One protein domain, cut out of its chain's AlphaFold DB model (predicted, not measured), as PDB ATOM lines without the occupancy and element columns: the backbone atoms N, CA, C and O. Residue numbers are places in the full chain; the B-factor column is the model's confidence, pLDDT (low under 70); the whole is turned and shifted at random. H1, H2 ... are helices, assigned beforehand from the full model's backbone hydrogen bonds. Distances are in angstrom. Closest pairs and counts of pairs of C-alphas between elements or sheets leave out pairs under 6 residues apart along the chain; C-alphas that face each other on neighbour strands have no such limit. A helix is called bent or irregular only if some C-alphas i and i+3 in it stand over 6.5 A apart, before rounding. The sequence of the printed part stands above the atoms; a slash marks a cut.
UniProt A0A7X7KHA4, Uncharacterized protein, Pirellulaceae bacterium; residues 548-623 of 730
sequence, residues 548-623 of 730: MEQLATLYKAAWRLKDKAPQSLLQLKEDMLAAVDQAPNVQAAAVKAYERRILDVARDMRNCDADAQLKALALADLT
ATOM      1  N   MET A 548      22.131   0.903  -7.432       94.00
ATOM      2  CA  MET A 548      21.007   0.269  -8.132       94.00
ATOM      3  C   MET A 548      21.455  -0.619  -9.302       94.00
ATOM      4  O   MET A 548      20.874  -1.679  -9.518       94.00
ATOM      5  N   GLU A 549      22.497  -0.224 -10.039       90.62
ATOM      6  CA  GLU A 549      23.045  -1.024 -11.146       90.62
ATOM      7  C   GLU A 549      23.644  -2.336 -10.622       90.62
ATOM      8  O   GLU A 549      23.300  -3.419 -11.092       90.62
ATOM      9  N   GLN A 550      24.466  -2.254  -9.573       93.12
ATOM     10  CA  GLN A 550      25.065  -3.405  -8.901       93.12
ATOM     11  C   GLN A 550      23.981  -4.353  -8.388       93.12
ATOM     12  O   GLN A 550      24.050  -5.561  -8.615       93.12
ATOM     13  N   LEU A 551      22.939  -3.812  -7.756       96.50
ATOM     14  CA  LEU A 551      21.826  -4.612  -7.269       96.50
ATOM     15  C   LEU A 551      21.054  -5.291  -8.412       96.50
ATOM     16  O   LEU A 551      20.729  -6.473  -8.304       96.50
ATOM     17  N   ALA A 552      20.838  -4.608  -9.539       94.00
ATOM     18  CA  ALA A 552      20.221  -5.211 -10.721       94.00
ATOM     19  C   ALA A 552      21.027  -6.414 -11.245       94.00
ATOM     20  O   ALA A 552      20.439  -7.450 -11.569       94.00
ATOM     21  N   THR A 553      22.365  -6.338 -11.244       92.62
ATOM     22  CA  THR A 553      23.210  -7.482 -11.641       92.62
ATOM     23  C   THR A 553      23.068  -8.679 -10.697       92.62
ATOM     24  O   THR A 553      23.011  -9.819 -11.162       92.62
ATOM     25  N   LEU A 554      22.932  -8.445  -9.384       96.44
ATOM     26  CA  LEU A 554      22.699  -9.509  -8.399       96.44
ATOM     27  C   LEU A 554      21.350 -10.194  -8.624       96.44
ATOM     28  O   LEU A 554      21.269 -11.421  -8.566       96.44
ATOM     29  N   TYR A 555      20.300  -9.418  -8.912       97.38
ATOM     30  CA  TYR A 555      18.975  -9.953  -9.236       97.38
ATOM     31  C   TYR A 555      19.010 -10.839 -10.477       97.38
ATOM     32  O   TYR A 555      18.499 -11.959 -10.447       97.38
ATOM     33  N   LYS A 556      19.658 -10.370 -11.546       94.69
ATOM     34  CA  LYS A 556      19.771 -11.119 -12.800       94.69
ATOM     35  C   LYS A 556      20.573 -12.410 -12.618       94.69
ATOM     36  O   LYS A 556      20.116 -13.477 -13.025       94.69
ATOM     37  N   ALA A 557      21.711 -12.339 -11.922       95.00
ATOM     38  CA  ALA A 557      22.531 -13.503 -11.602       95.00
ATOM     39  C   ALA A 557      21.775 -14.531 -10.743       95.00
ATOM     40  O   ALA A 557      21.789 -15.722 -11.057       95.00
ATOM     41  N   ALA A 558      21.081 -14.080  -9.692       96.38
ATOM     42  CA  ALA A 558      20.299 -14.957  -8.822       96.38
ATOM     43  C   ALA A 558      19.167 -15.641  -9.596       96.38
ATOM     44  O   ALA A 558      18.986 -16.851  -9.485       96.38
ATOM     45  N   TRP A 559      18.459 -14.895 -10.445       95.56
ATOM     46  CA  TRP A 559      17.404 -15.449 -11.283       95.56
ATOM     47  C   TRP A 559      17.922 -16.503 -12.274       95.56
ATOM     48  O   TRP A 559      17.306 -17.559 -12.410       95.56
ATOM     49  N   ARG A 560      19.079 -16.285 -12.917       93.44
ATOM     50  CA  ARG A 560      19.675 -17.300 -13.811       93.44
ATOM     51  C   ARG A 560      20.023 -18.597 -13.088       93.44
ATOM     52  O   ARG A 560      19.876 -19.668 -13.670       93.44
ATOM     53  N   LEU A 561      20.511 -18.493 -11.852       95.44
ATOM     54  CA  LEU A 561      20.920 -19.647 -11.052       95.44
ATOM     55  C   LEU A 561      19.748 -20.323 -10.324       95.44
ATOM     56  O   LEU A 561      19.898 -21.468  -9.907       95.44
ATOM     57  N   LYS A 562      18.588 -19.663 -10.204       93.56
ATOM     58  CA  LYS A 562      17.378 -20.196  -9.556       93.56
ATOM     59  C   LYS A 562      17.681 -20.755  -8.154       93.56
ATOM     60  O   LYS A 562      18.346 -20.098  -7.356       93.56
ATOM     61  N   ASP A 563      17.230 -21.971  -7.859       94.31
ATOM     62  CA  ASP A 563      17.459 -22.694  -6.603       94.31
ATOM     63  C   ASP A 563      18.929 -23.103  -6.384       94.31
ATOM     64  O   ASP A 563      19.279 -23.590  -5.313       94.31
ATOM     65  N   LYS A 564      19.798 -22.908  -7.383       97.31
ATOM     66  CA  LYS A 564      21.246 -23.163  -7.310       97.31
ATOM     67  C   LYS A 564      22.068 -21.901  -7.040       97.31
ATOM     68  O   LYS A 564      23.301 -21.954  -7.081       97.31
ATOM     69  N   ALA A 565      21.423 -20.757  -6.803       97.06
ATOM     70  CA  ALA A 565      22.112 -19.541  -6.390       97.06
ATOM     71  C   ALA A 565      22.812 -19.770  -5.032       97.06
ATOM     72  O   ALA A 565      22.158 -20.207  -4.084       97.06
ATOM     73  N   PRO A 566      24.124 -19.494  -4.900       97.81
ATOM     74  CA  PRO A 566      24.812 -19.673  -3.625       97.81
ATOM     75  C   PRO A 566      24.294 -18.681  -2.577       97.81
ATOM     76  O   PRO A 566      23.950 -17.541  -2.901       97.81
ATOM     77  N   GLN A 567      24.317 -19.076  -1.301       97.94
ATOM     78  CA  GLN A 567      23.823 -18.233  -0.204       97.94
ATOM     79  C   GLN A 567      24.528 -16.870  -0.129       97.94
ATOM     80  O   GLN A 567      23.905 -15.874   0.222       97.94
ATOM     81  N   SER A 568      25.812 -16.795  -0.491       97.50
ATOM     82  CA  SER A 568      26.564 -15.535  -0.505       97.50
ATOM     83  C   SER A 568      25.999 -14.512  -1.499       97.50
ATOM     84  O   SER A 568      25.967 -13.322  -1.180       97.50
ATOM     85  N   LEU A 569      25.505 -14.965  -2.660       97.44
ATOM     86  CA  LEU A 569      24.812 -14.133  -3.651       97.44
ATOM     87  C   LEU A 569      23.467 -13.640  -3.111       97.44
ATOM     88  O   LEU A 569      23.181 -12.446  -3.183       97.44
ATOM     89  N   LEU A 570      22.661 -14.554  -2.562       98.00
ATOM     90  CA  LEU A 570      21.336 -14.234  -2.025       98.00
ATOM     91  C   LEU A 570      21.436 -13.246  -0.861       98.00
ATOM     92  O   LEU A 570      20.764 -12.219  -0.882       98.00
ATOM     93  N   GLN A 571      22.357 -13.487   0.075       98.25
ATOM     94  CA  GLN A 571      22.578 -12.597   1.209       98.25
ATOM     95  C   GLN A 571      23.053 -11.214   0.758       98.25
ATOM     96  O   GLN A 571      22.563 -10.208   1.252       98.25
ATOM     97  N   LEU A 572      23.999 -11.130  -0.188       97.56
ATOM     98  CA  LEU A 572      24.459  -9.823  -0.669       97.56
ATOM     99  C   LEU A 572      23.333  -9.054  -1.380       97.56
ATOM    100  O   LEU A 572      23.211  -7.845  -1.196       97.56
ATOM    101  N   LYS A 573      22.496  -9.754  -2.156       98.06
ATOM    102  CA  LYS A 573      21.302  -9.182  -2.787       98.06
ATOM    103  C   LYS A 573      20.332  -8.628  -1.739       98.06
ATOM    104  O   LYS A 573      19.871  -7.502  -1.892       98.06
ATOM    105  N   GLU A 574      20.038  -9.393  -0.690       98.31
ATOM    106  CA  GLU A 574      19.147  -8.985   0.405       98.31
ATOM    107  C   GLU A 574      19.700  -7.794   1.194       98.31
ATOM    108  O   GLU A 574      18.974  -6.828   1.422       98.31
ATOM    109  N   ASP A 575      20.990  -7.810   1.534       97.56
ATOM    110  CA  ASP A 575      21.637  -6.718   2.269       97.56
ATOM    111  C   ASP A 575      21.601  -5.405   1.472       97.56
ATOM    112  O   ASP A 575      21.356  -4.332   2.024       97.56
ATOM    113  N   MET A 576      21.825  -5.481   0.156       98.00
ATOM    114  CA  MET A 576      21.710  -4.323  -0.728       98.00
ATOM    115  C   MET A 576      20.263  -3.852  -0.875       98.00
ATOM    116  O   MET A 576      20.020  -2.650  -0.810       98.00
ATOM    117  N   LEU A 577      19.309  -4.774  -1.048       98.44
ATOM    118  CA  LEU A 577      17.883  -4.455  -1.146       98.44
ATOM    119  C   LEU A 577      17.385  -3.729   0.110       98.44
ATOM    120  O   LEU A 577      16.724  -2.698   0.004       98.44
ATOM    121  N   ALA A 578      17.753  -4.228   1.292       97.81
ATOM    122  CA  ALA A 578      17.379  -3.639   2.574       97.81
ATOM    123  C   ALA A 578      17.904  -2.205   2.749       97.81
ATOM    124  O   ALA A 578      17.323  -1.427   3.503       97.81
ATOM    125  N   ALA A 579      18.978  -1.839   2.043       97.69
ATOM    126  CA  ALA A 579      19.563  -0.506   2.089       97.69
ATOM    127  C   ALA A 579      18.904   0.498   1.129       97.69
ATOM    128  O   ALA A 579      19.100   1.698   1.317       97.69
ATOM    129  N   VAL A 580      18.146   0.046   0.119       96.94
ATOM    130  CA  VAL A 580      17.680   0.893  -0.998       96.94
ATOM    131  C   VAL A 580      16.913   2.118  -0.512       96.94
ATOM    132  O   VAL A 580      17.235   3.219  -0.932       96.94
ATOM    133  N   ASP A 581      15.948   1.958   0.392       92.94
ATOM    134  CA  ASP A 581      15.110   3.061   0.894       92.94
ATOM    135  C   ASP A 581      15.586   3.617   2.251       92.94
ATOM    136  O   ASP A 581      14.833   4.230   3.003       92.94
ATOM    137  N   GLN A 582      16.847   3.361   2.615       94.88
ATOM    138  CA  GLN A 582      17.423   3.807   3.886       94.88
ATOM    139  C   GLN A 582      18.154   5.147   3.747       94.88
ATOM    140  O   GLN A 582      18.371   5.673   2.657       94.88
ATOM    141  N   ALA A 583      18.579   5.703   4.884       92.62
ATOM    142  CA  ALA A 583      19.362   6.932   4.914       92.62
ATOM    143  C   ALA A 583      20.662   6.821   4.072       92.62
ATOM    144  O   ALA A 583      21.259   5.740   4.002       92.62
ATOM    145  N   PRO A 584      21.170   7.930   3.490       92.44
ATOM    146  CA  PRO A 584      22.307   7.900   2.559       92.44
ATOM    147  C   PRO A 584      23.580   7.222   3.094       92.44
ATOM    148  O   PRO A 584      24.325   6.596   2.346       92.44
ATOM    149  N   ASN A 585      23.844   7.308   4.400       95.19
ATOM    150  CA  ASN A 585      24.985   6.639   5.029       95.19
ATOM    151  C   ASN A 585      24.838   5.106   5.051       95.19
ATOM    152  O   ASN A 585      25.838   4.403   4.912       95.19
ATOM    153  N   VAL A 586      23.613   4.592   5.199       97.38
ATOM    154  CA  VAL A 586      23.307   3.153   5.145       97.38
ATOM    155  C   VAL A 586      23.431   2.651   3.708       97.38
ATOM    156  O   VAL A 586      24.113   1.657   3.465       97.38
ATOM    157  N   GLN A 587      22.871   3.396   2.749       96.75
ATOM    158  CA  GLN A 587      23.042   3.138   1.316       96.75
ATOM    159  C   GLN A 587      24.529   3.047   0.927       96.75
ATOM    160  O   GLN A 587      24.971   2.051   0.352       96.75
ATOM    161  N   ALA A 588      25.336   4.044   1.304       95.06
ATOM    162  CA  ALA A 588      26.770   4.062   1.007       95.06
ATOM    163  C   ALA A 588      27.533   2.897   1.666       95.06
ATOM    164  O   ALA A 588      28.479   2.357   1.085       95.06
ATOM    165  N   ALA A 589      27.137   2.486   2.876       97.12
ATOM    166  CA  ALA A 589      27.727   1.330   3.548       97.12
ATOM    167  C   ALA A 589      27.423   0.015   2.811       97.12
ATOM    168  O   ALA A 589      28.314  -0.833   2.702       97.12
ATOM    169  N   ALA A 590      26.214  -0.139   2.263       97.44
ATOM    170  CA  ALA A 590      25.832  -1.306   1.471       97.44
ATOM    171  C   ALA A 590      26.628  -1.406   0.159       97.44
ATOM    172  O   ALA A 590      27.110  -2.487  -0.177       97.44
ATOM    173  N   VAL A 591      26.863  -0.284  -0.533       94.75
ATOM    174  CA  VAL A 591      27.720  -0.253  -1.737       94.75
ATOM    175  C   VAL A 591      29.156  -0.681  -1.409       94.75
ATOM    176  O   VAL A 591      29.711  -1.557  -2.066       94.75
ATOM    177  N   LYS A 592      29.737  -0.172  -0.316       93.31
ATOM    178  CA  LYS A 592      31.065  -0.619   0.148       93.31
ATOM    179  C   LYS A 592      31.086  -2.100   0.534       93.31
ATOM    180  O   LYS A 592      32.094  -2.783   0.358       93.31
ATOM    181  N   ALA A 593      29.999  -2.615   1.109       93.06
ATOM    182  CA  ALA A 593      29.887  -4.034   1.433       93.06
ATOM    183  C   ALA A 593      29.838  -4.903   0.169       93.06
ATOM    184  O   ALA A 593      30.491  -5.948   0.144       93.06
ATOM    185  N   TYR A 594      29.140  -4.450  -0.875       94.00
ATOM    186  CA  TYR A 594      29.148  -5.074  -2.198       94.00
ATOM    187  C   TYR A 594      30.563  -5.161  -2.771       94.00
ATOM    188  O   TYR A 594      31.021  -6.260  -3.076       94.00
ATOM    189  N   GLU A 595      31.294  -4.045  -2.817       88.75
ATOM    190  CA  GLU A 595      32.661  -3.993  -3.360       88.75
ATOM    191  C   GLU A 595      33.603  -4.997  -2.681       88.75
ATOM    192  O   GLU A 595      34.411  -5.648  -3.343       88.75
ATOM    193  N   ARG A 596      33.467  -5.178  -1.361       88.88
ATOM    194  CA  ARG A 596      34.280  -6.139  -0.600       88.88
ATOM    195  C   ARG A 596      33.907  -7.599  -0.855       88.88
ATOM    196  O   ARG A 596      34.780  -8.454  -0.790       88.88
ATOM    197  N   ARG A 597      32.625  -7.897  -1.086       91.44
ATOM    198  CA  ARG A 597      32.095  -9.276  -1.111       91.44
ATOM    199  C   ARG A 597      31.938  -9.850  -2.511       91.44
ATOM    200  O   ARG A 597      31.862 -11.067  -2.657       91.44
ATOM    201  N   ILE A 598      31.898  -9.009  -3.543       90.44
ATOM    202  CA  ILE A 598      31.538  -9.429  -4.903       90.44
ATOM    203  C   ILE A 598      32.473 -10.501  -5.485       90.44
ATOM    204  O   ILE A 598      32.030 -11.381  -6.221       90.44
ATOM    205  N   LEU A 599      33.761 -10.477  -5.126       84.88
ATOM    206  CA  LEU A 599      34.732 -11.471  -5.593       84.88
ATOM    207  C   LEU A 599      34.512 -12.850  -4.964       84.88
ATOM    208  O   LEU A 599      34.670 -13.859  -5.654       84.88
ATOM    209  N   ASP A 600      34.132 -12.896  -3.689       85.69
ATOM    210  CA  ASP A 600      33.801 -14.147  -3.007       85.69
ATOM    211  C   ASP A 600      32.474 -14.703  -3.532       85.69
ATOM    212  O   ASP A 600      32.407 -15.876  -3.885       85.69
ATOM    213  N   VAL A 601      31.474 -13.839  -3.745       92.12
ATOM    214  CA  VAL A 601      30.217 -14.210  -4.418       92.12
ATOM    215  C   VAL A 601      30.488 -14.821  -5.797       92.12
ATOM    216  O   VAL A 601      29.979 -15.895  -6.116       92.12
ATOM    217  N   ALA A 602      31.345 -14.195  -6.610       88.38
ATOM    218  CA  ALA A 602      31.715 -14.731  -7.918       88.38
ATOM    219  C   ALA A 602      32.467 -16.074  -7.823       88.38
ATOM    220  O   ALA A 602      32.334 -16.917  -8.714       88.38
ATOM    221  N   ARG A 603      33.267 -16.295  -6.771       86.75
ATOM    222  CA  ARG A 603      33.932 -17.585  -6.522       86.75
ATOM    223  C   ARG A 603      32.905 -18.664  -6.192       86.75
ATOM    224  O   ARG A 603      32.944 -19.728  -6.807       86.75
ATOM    225  N   ASP A 604      31.967 -18.372  -5.303       92.69
ATOM    226  CA  ASP A 604      30.922 -19.315  -4.903       92.69
ATOM    227  C   ASP A 604      29.999 -19.663  -6.075       92.69
ATOM    228  O   ASP A 604      29.668 -20.827  -6.281       92.69
ATOM    229  N   MET A 605      29.668 -18.686  -6.924       92.00
ATOM    230  CA  MET A 605      28.886 -18.917  -8.145       92.00
ATOM    231  C   MET A 605      29.580 -19.856  -9.137       92.00
ATOM    232  O   MET A 605      28.905 -20.609  -9.829       92.00
ATOM    233  N   ARG A 606      30.919 -19.854  -9.227       89.38
ATOM    234  CA  ARG A 606      31.646 -20.823 -10.079       89.38
ATOM    235  C   ARG A 606      31.522 -22.249  -9.544       89.38
ATOM    236  O   ARG A 606      31.466 -23.197 -10.333       89.38
ATOM    237  N   ASN A 607      31.471 -22.370  -8.222       91.88
ATOM    238  CA  ASN A 607      31.501 -23.634  -7.501       91.88
ATOM    239  C   ASN A 607      30.108 -24.200  -7.201       91.88
ATOM    240  O   ASN A 607      30.032 -25.314  -6.697       91.88
ATOM    241  N   CYS A 608      29.024 -23.478  -7.502       94.12
ATOM    242  CA  CYS A 608      27.679 -23.992  -7.265       94.12
ATOM    243  C   CYS A 608      27.283 -25.093  -8.266       94.12
ATOM    244  O   CYS A 608      27.869 -25.237  -9.352       94.12
ATOM    245  N   ASP A 609      26.234 -25.830  -7.900       95.00
ATOM    246  CA  ASP A 609      25.718 -26.999  -8.625       95.00
ATOM    247  C   ASP A 609      24.848 -26.642  -9.846       95.00
ATOM    248  O   ASP A 609      24.151 -27.493 -10.397       95.00
ATOM    249  N   ALA A 610      24.851 -25.376 -10.273       93.62
ATOM    250  CA  ALA A 610      24.157 -24.954 -11.483       93.62
ATOM    251  C   ALA A 610      24.855 -25.467 -12.752       93.62
ATOM    252  O   ALA A 610      26.068 -25.705 -12.777       93.62
ATOM    253  N   ASP A 611      24.084 -25.555 -13.836       93.12
ATOM    254  CA  ASP A 611      24.602 -25.845 -15.171       93.12
ATOM    255  C   ASP A 611      25.721 -24.864 -15.580       93.12
ATOM    256  O   ASP A 611      25.693 -23.673 -15.255       93.12
ATOM    257  N   ALA A 612      26.723 -25.362 -16.308       84.56
ATOM    258  CA  ALA A 612      27.905 -24.586 -16.674       84.56
ATOM    259  C   ALA A 612      27.572 -23.347 -17.523       84.56
ATOM    260  O   ALA A 612      28.195 -22.298 -17.339       84.56
ATOM    261  N   GLN A 613      26.580 -23.441 -18.413       86.06
ATOM    262  CA  GLN A 613      26.126 -22.320 -19.230       86.06
ATOM    263  C   GLN A 613      25.416 -21.275 -18.366       86.06
ATOM    264  O   GLN A 613      25.702 -20.083 -18.490       86.06
ATOM    265  N   LEU A 614      24.542 -21.702 -17.447       88.00
ATOM    266  CA  LEU A 614      23.867 -20.790 -16.516       88.00
ATOM    267  C   LEU A 614      24.864 -20.070 -15.601       88.00
ATOM    268  O   LEU A 614      24.740 -18.861 -15.406       88.00
ATOM    269  N   LYS A 615      25.897 -20.770 -15.114       89.94
ATOM    270  CA  LYS A 615      26.996 -20.157 -14.352       89.94
ATOM    271  C   LYS A 615      27.749 -19.113 -15.162       89.94
ATOM    272  O   LYS A 615      27.970 -18.010 -14.668       89.94
ATOM    273  N   ALA A 616      28.136 -19.441 -16.395       83.44
ATOM    274  CA  ALA A 616      28.857 -18.515 -17.264       83.44
ATOM    275  C   ALA A 616      28.044 -17.239 -17.522       83.44
ATOM    276  O   ALA A 616      28.566 -16.135 -17.392       83.44
ATOM    277  N   LEU A 617      26.751 -17.394 -17.808       85.94
ATOM    278  CA  LEU A 617      25.832 -16.284 -18.030       85.94
ATOM    279  C   LEU A 617      25.605 -15.436 -16.768       85.94
ATOM    280  O   LEU A 617      25.643 -14.212 -16.839       85.94
ATOM    281  N   ALA A 618      25.409 -16.067 -15.608       90.25
ATOM    282  CA  ALA A 618      25.213 -15.357 -14.343       90.25
ATOM    283  C   ALA A 618      26.471 -14.579 -13.926       90.25
ATOM    284  O   ALA A 618      26.382 -13.451 -13.447       90.25
ATOM    285  N   LEU A 619      27.657 -15.157 -14.141       86.69
ATOM    286  CA  LEU A 619      28.930 -14.473 -13.917       86.69
ATOM    287  C   LEU A 619      29.129 -13.311 -14.889       86.69
ATOM    288  O   LEU A 619      29.650 -12.276 -14.475       86.69
ATOM    289  N   ALA A 620      28.718 -13.468 -16.149       81.50
ATOM    290  CA  ALA A 620      28.810 -12.406 -17.142       81.50
ATOM    291  C   ALA A 620      27.966 -11.190 -16.746       81.50
ATOM    292  O   ALA A 620      28.483 -10.073 -16.759       81.50
ATOM    293  N   ASP A 621      26.726 -11.412 -16.299       83.56
ATOM    294  CA  ASP A 621      25.861 -10.341 -15.795       83.56
ATOM    295  C   ASP A 621      26.443  -9.666 -14.549       83.56
ATOM    296  O   ASP A 621      26.467  -8.442 -14.468       83.56
ATOM    297  N   LEU A 622      26.941 -10.452 -13.587       82.44
ATOM    298  CA  LEU A 622      27.483  -9.934 -12.328       82.44
ATOM    299  C   LEU A 622      28.723  -9.058 -12.535       82.44
ATOM    300  O   LEU A 622      28.932  -8.075 -11.832       82.44
ATOM    301  N   THR A 623      29.591  -9.465 -13.457       69.69
ATOM    302  CA  THR A 623      30.913  -8.851 -13.638       69.69
ATOM    303  C   THR A 623      30.975  -7.902 -14.830       69.69
ATOM    304  O   THR A 623      32.053  -7.385 -15.128       69.69
TER     305      THR A 623
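Overview. This is residues 548 to 623 of the 730 residues of an uncharacterized protein of Pirellulaceae bacterium (UniProt A0A7X7KHA4). This is a short rod-shaped bundle of four helices laid roughly along its length, in which H1, H2, H3b and H4 stand side by side in a ring, each neighbour running opposite to the one before. The long H3 is bent in two: its first arm H3a packs on H2 towards one end of the rod and is apart from H4, and its second arm H3b, at 50 degrees to the first, completes the ring beside H4 towards the other end. The printed part has 76 residues with four named helices, H1, H2, H3 and H4 in that order, and no named strand, and its class is all helix. It is compact, with a radius of gyration of the C-alphas of 12.1 A and spans of 39 by 19 by 18 A.

Along the chain. Find C-alpha 548 at (21.007, 0.269, -8.132); from there H1 runs through residues 548 to 564, 23.4 A from first to last C-alpha. It has a kink of 42 degrees near residue 558 and is irregular, with C-alphas 560 and 563 9.3 A apart. Next look at residues 567 to 579, which are H2, 18.4 A long. H3, residues 584 to 607, was assigned as one helix by its hydrogen bonds but is bent, with C-alphas 596 and 599 7.3 A apart. Its arm H3a begins at C-alpha 584 at (22.307, 7.900, 2.559) and runs to residue 596, 18.7 A; its arm H3b, residues 599 to 607, measures 12.7 A. H4, residues 612 to 623, is 16.3 A long and ends at C-alpha 623 at (30.913, -8.851, -13.638).

Arrangement. Start with H1 and H2, a helical hairpin: H1 touches H2 with residues 551 to 558 alone, the closest C-alphas being those of Leu 554 and Lys 573, 5.8 A apart. They run opposite ways at a shallow tilt of 34.7 degrees, only just short of steep. H2 and H3a are a second hairpin, at a shallow tilt of 19 degrees, and touch most closely at the C-alphas of Ala 579 and Gln 587, 5.1 A apart. The arms H3a and H3b stand at a steep tilt of 50 degrees. H2 touches H3b with residues 568 to 569 alone, at a steep tilt of 38 degrees; the closest C-alphas are those of Leu 569 and Val 601, 5.5 A apart. H3b and H4 are a third hairpin, at a shallow tilt of 9 degrees, with the C-alphas of Arg 606 and Lys 615 closest at 6.4 A. H4 touches H1 at a shallow tilt of 15 degrees, opposite ways; look at Ala 557 and Ala 618, whose C-alphas are closest at 4.3 A. H1 is near both H3a and H3b, while H4 is apart from H2 and H3a. In H2, H3a, H3b and H4 every O i to N i+4 pair is within hydrogen-bond range; in H1, 11 of 13 are.

Size, cuts and confidence. The two C-alphas farthest apart are those of Ala 583 and Ala 612, at 39.1 A. The printed part has no cut, and its three links, H1 to H2, H2 to H3 and H3 to H4, are tight. The mean pLDDT of the printed part is 92.8, and residue 623 is the one printed residue under 70.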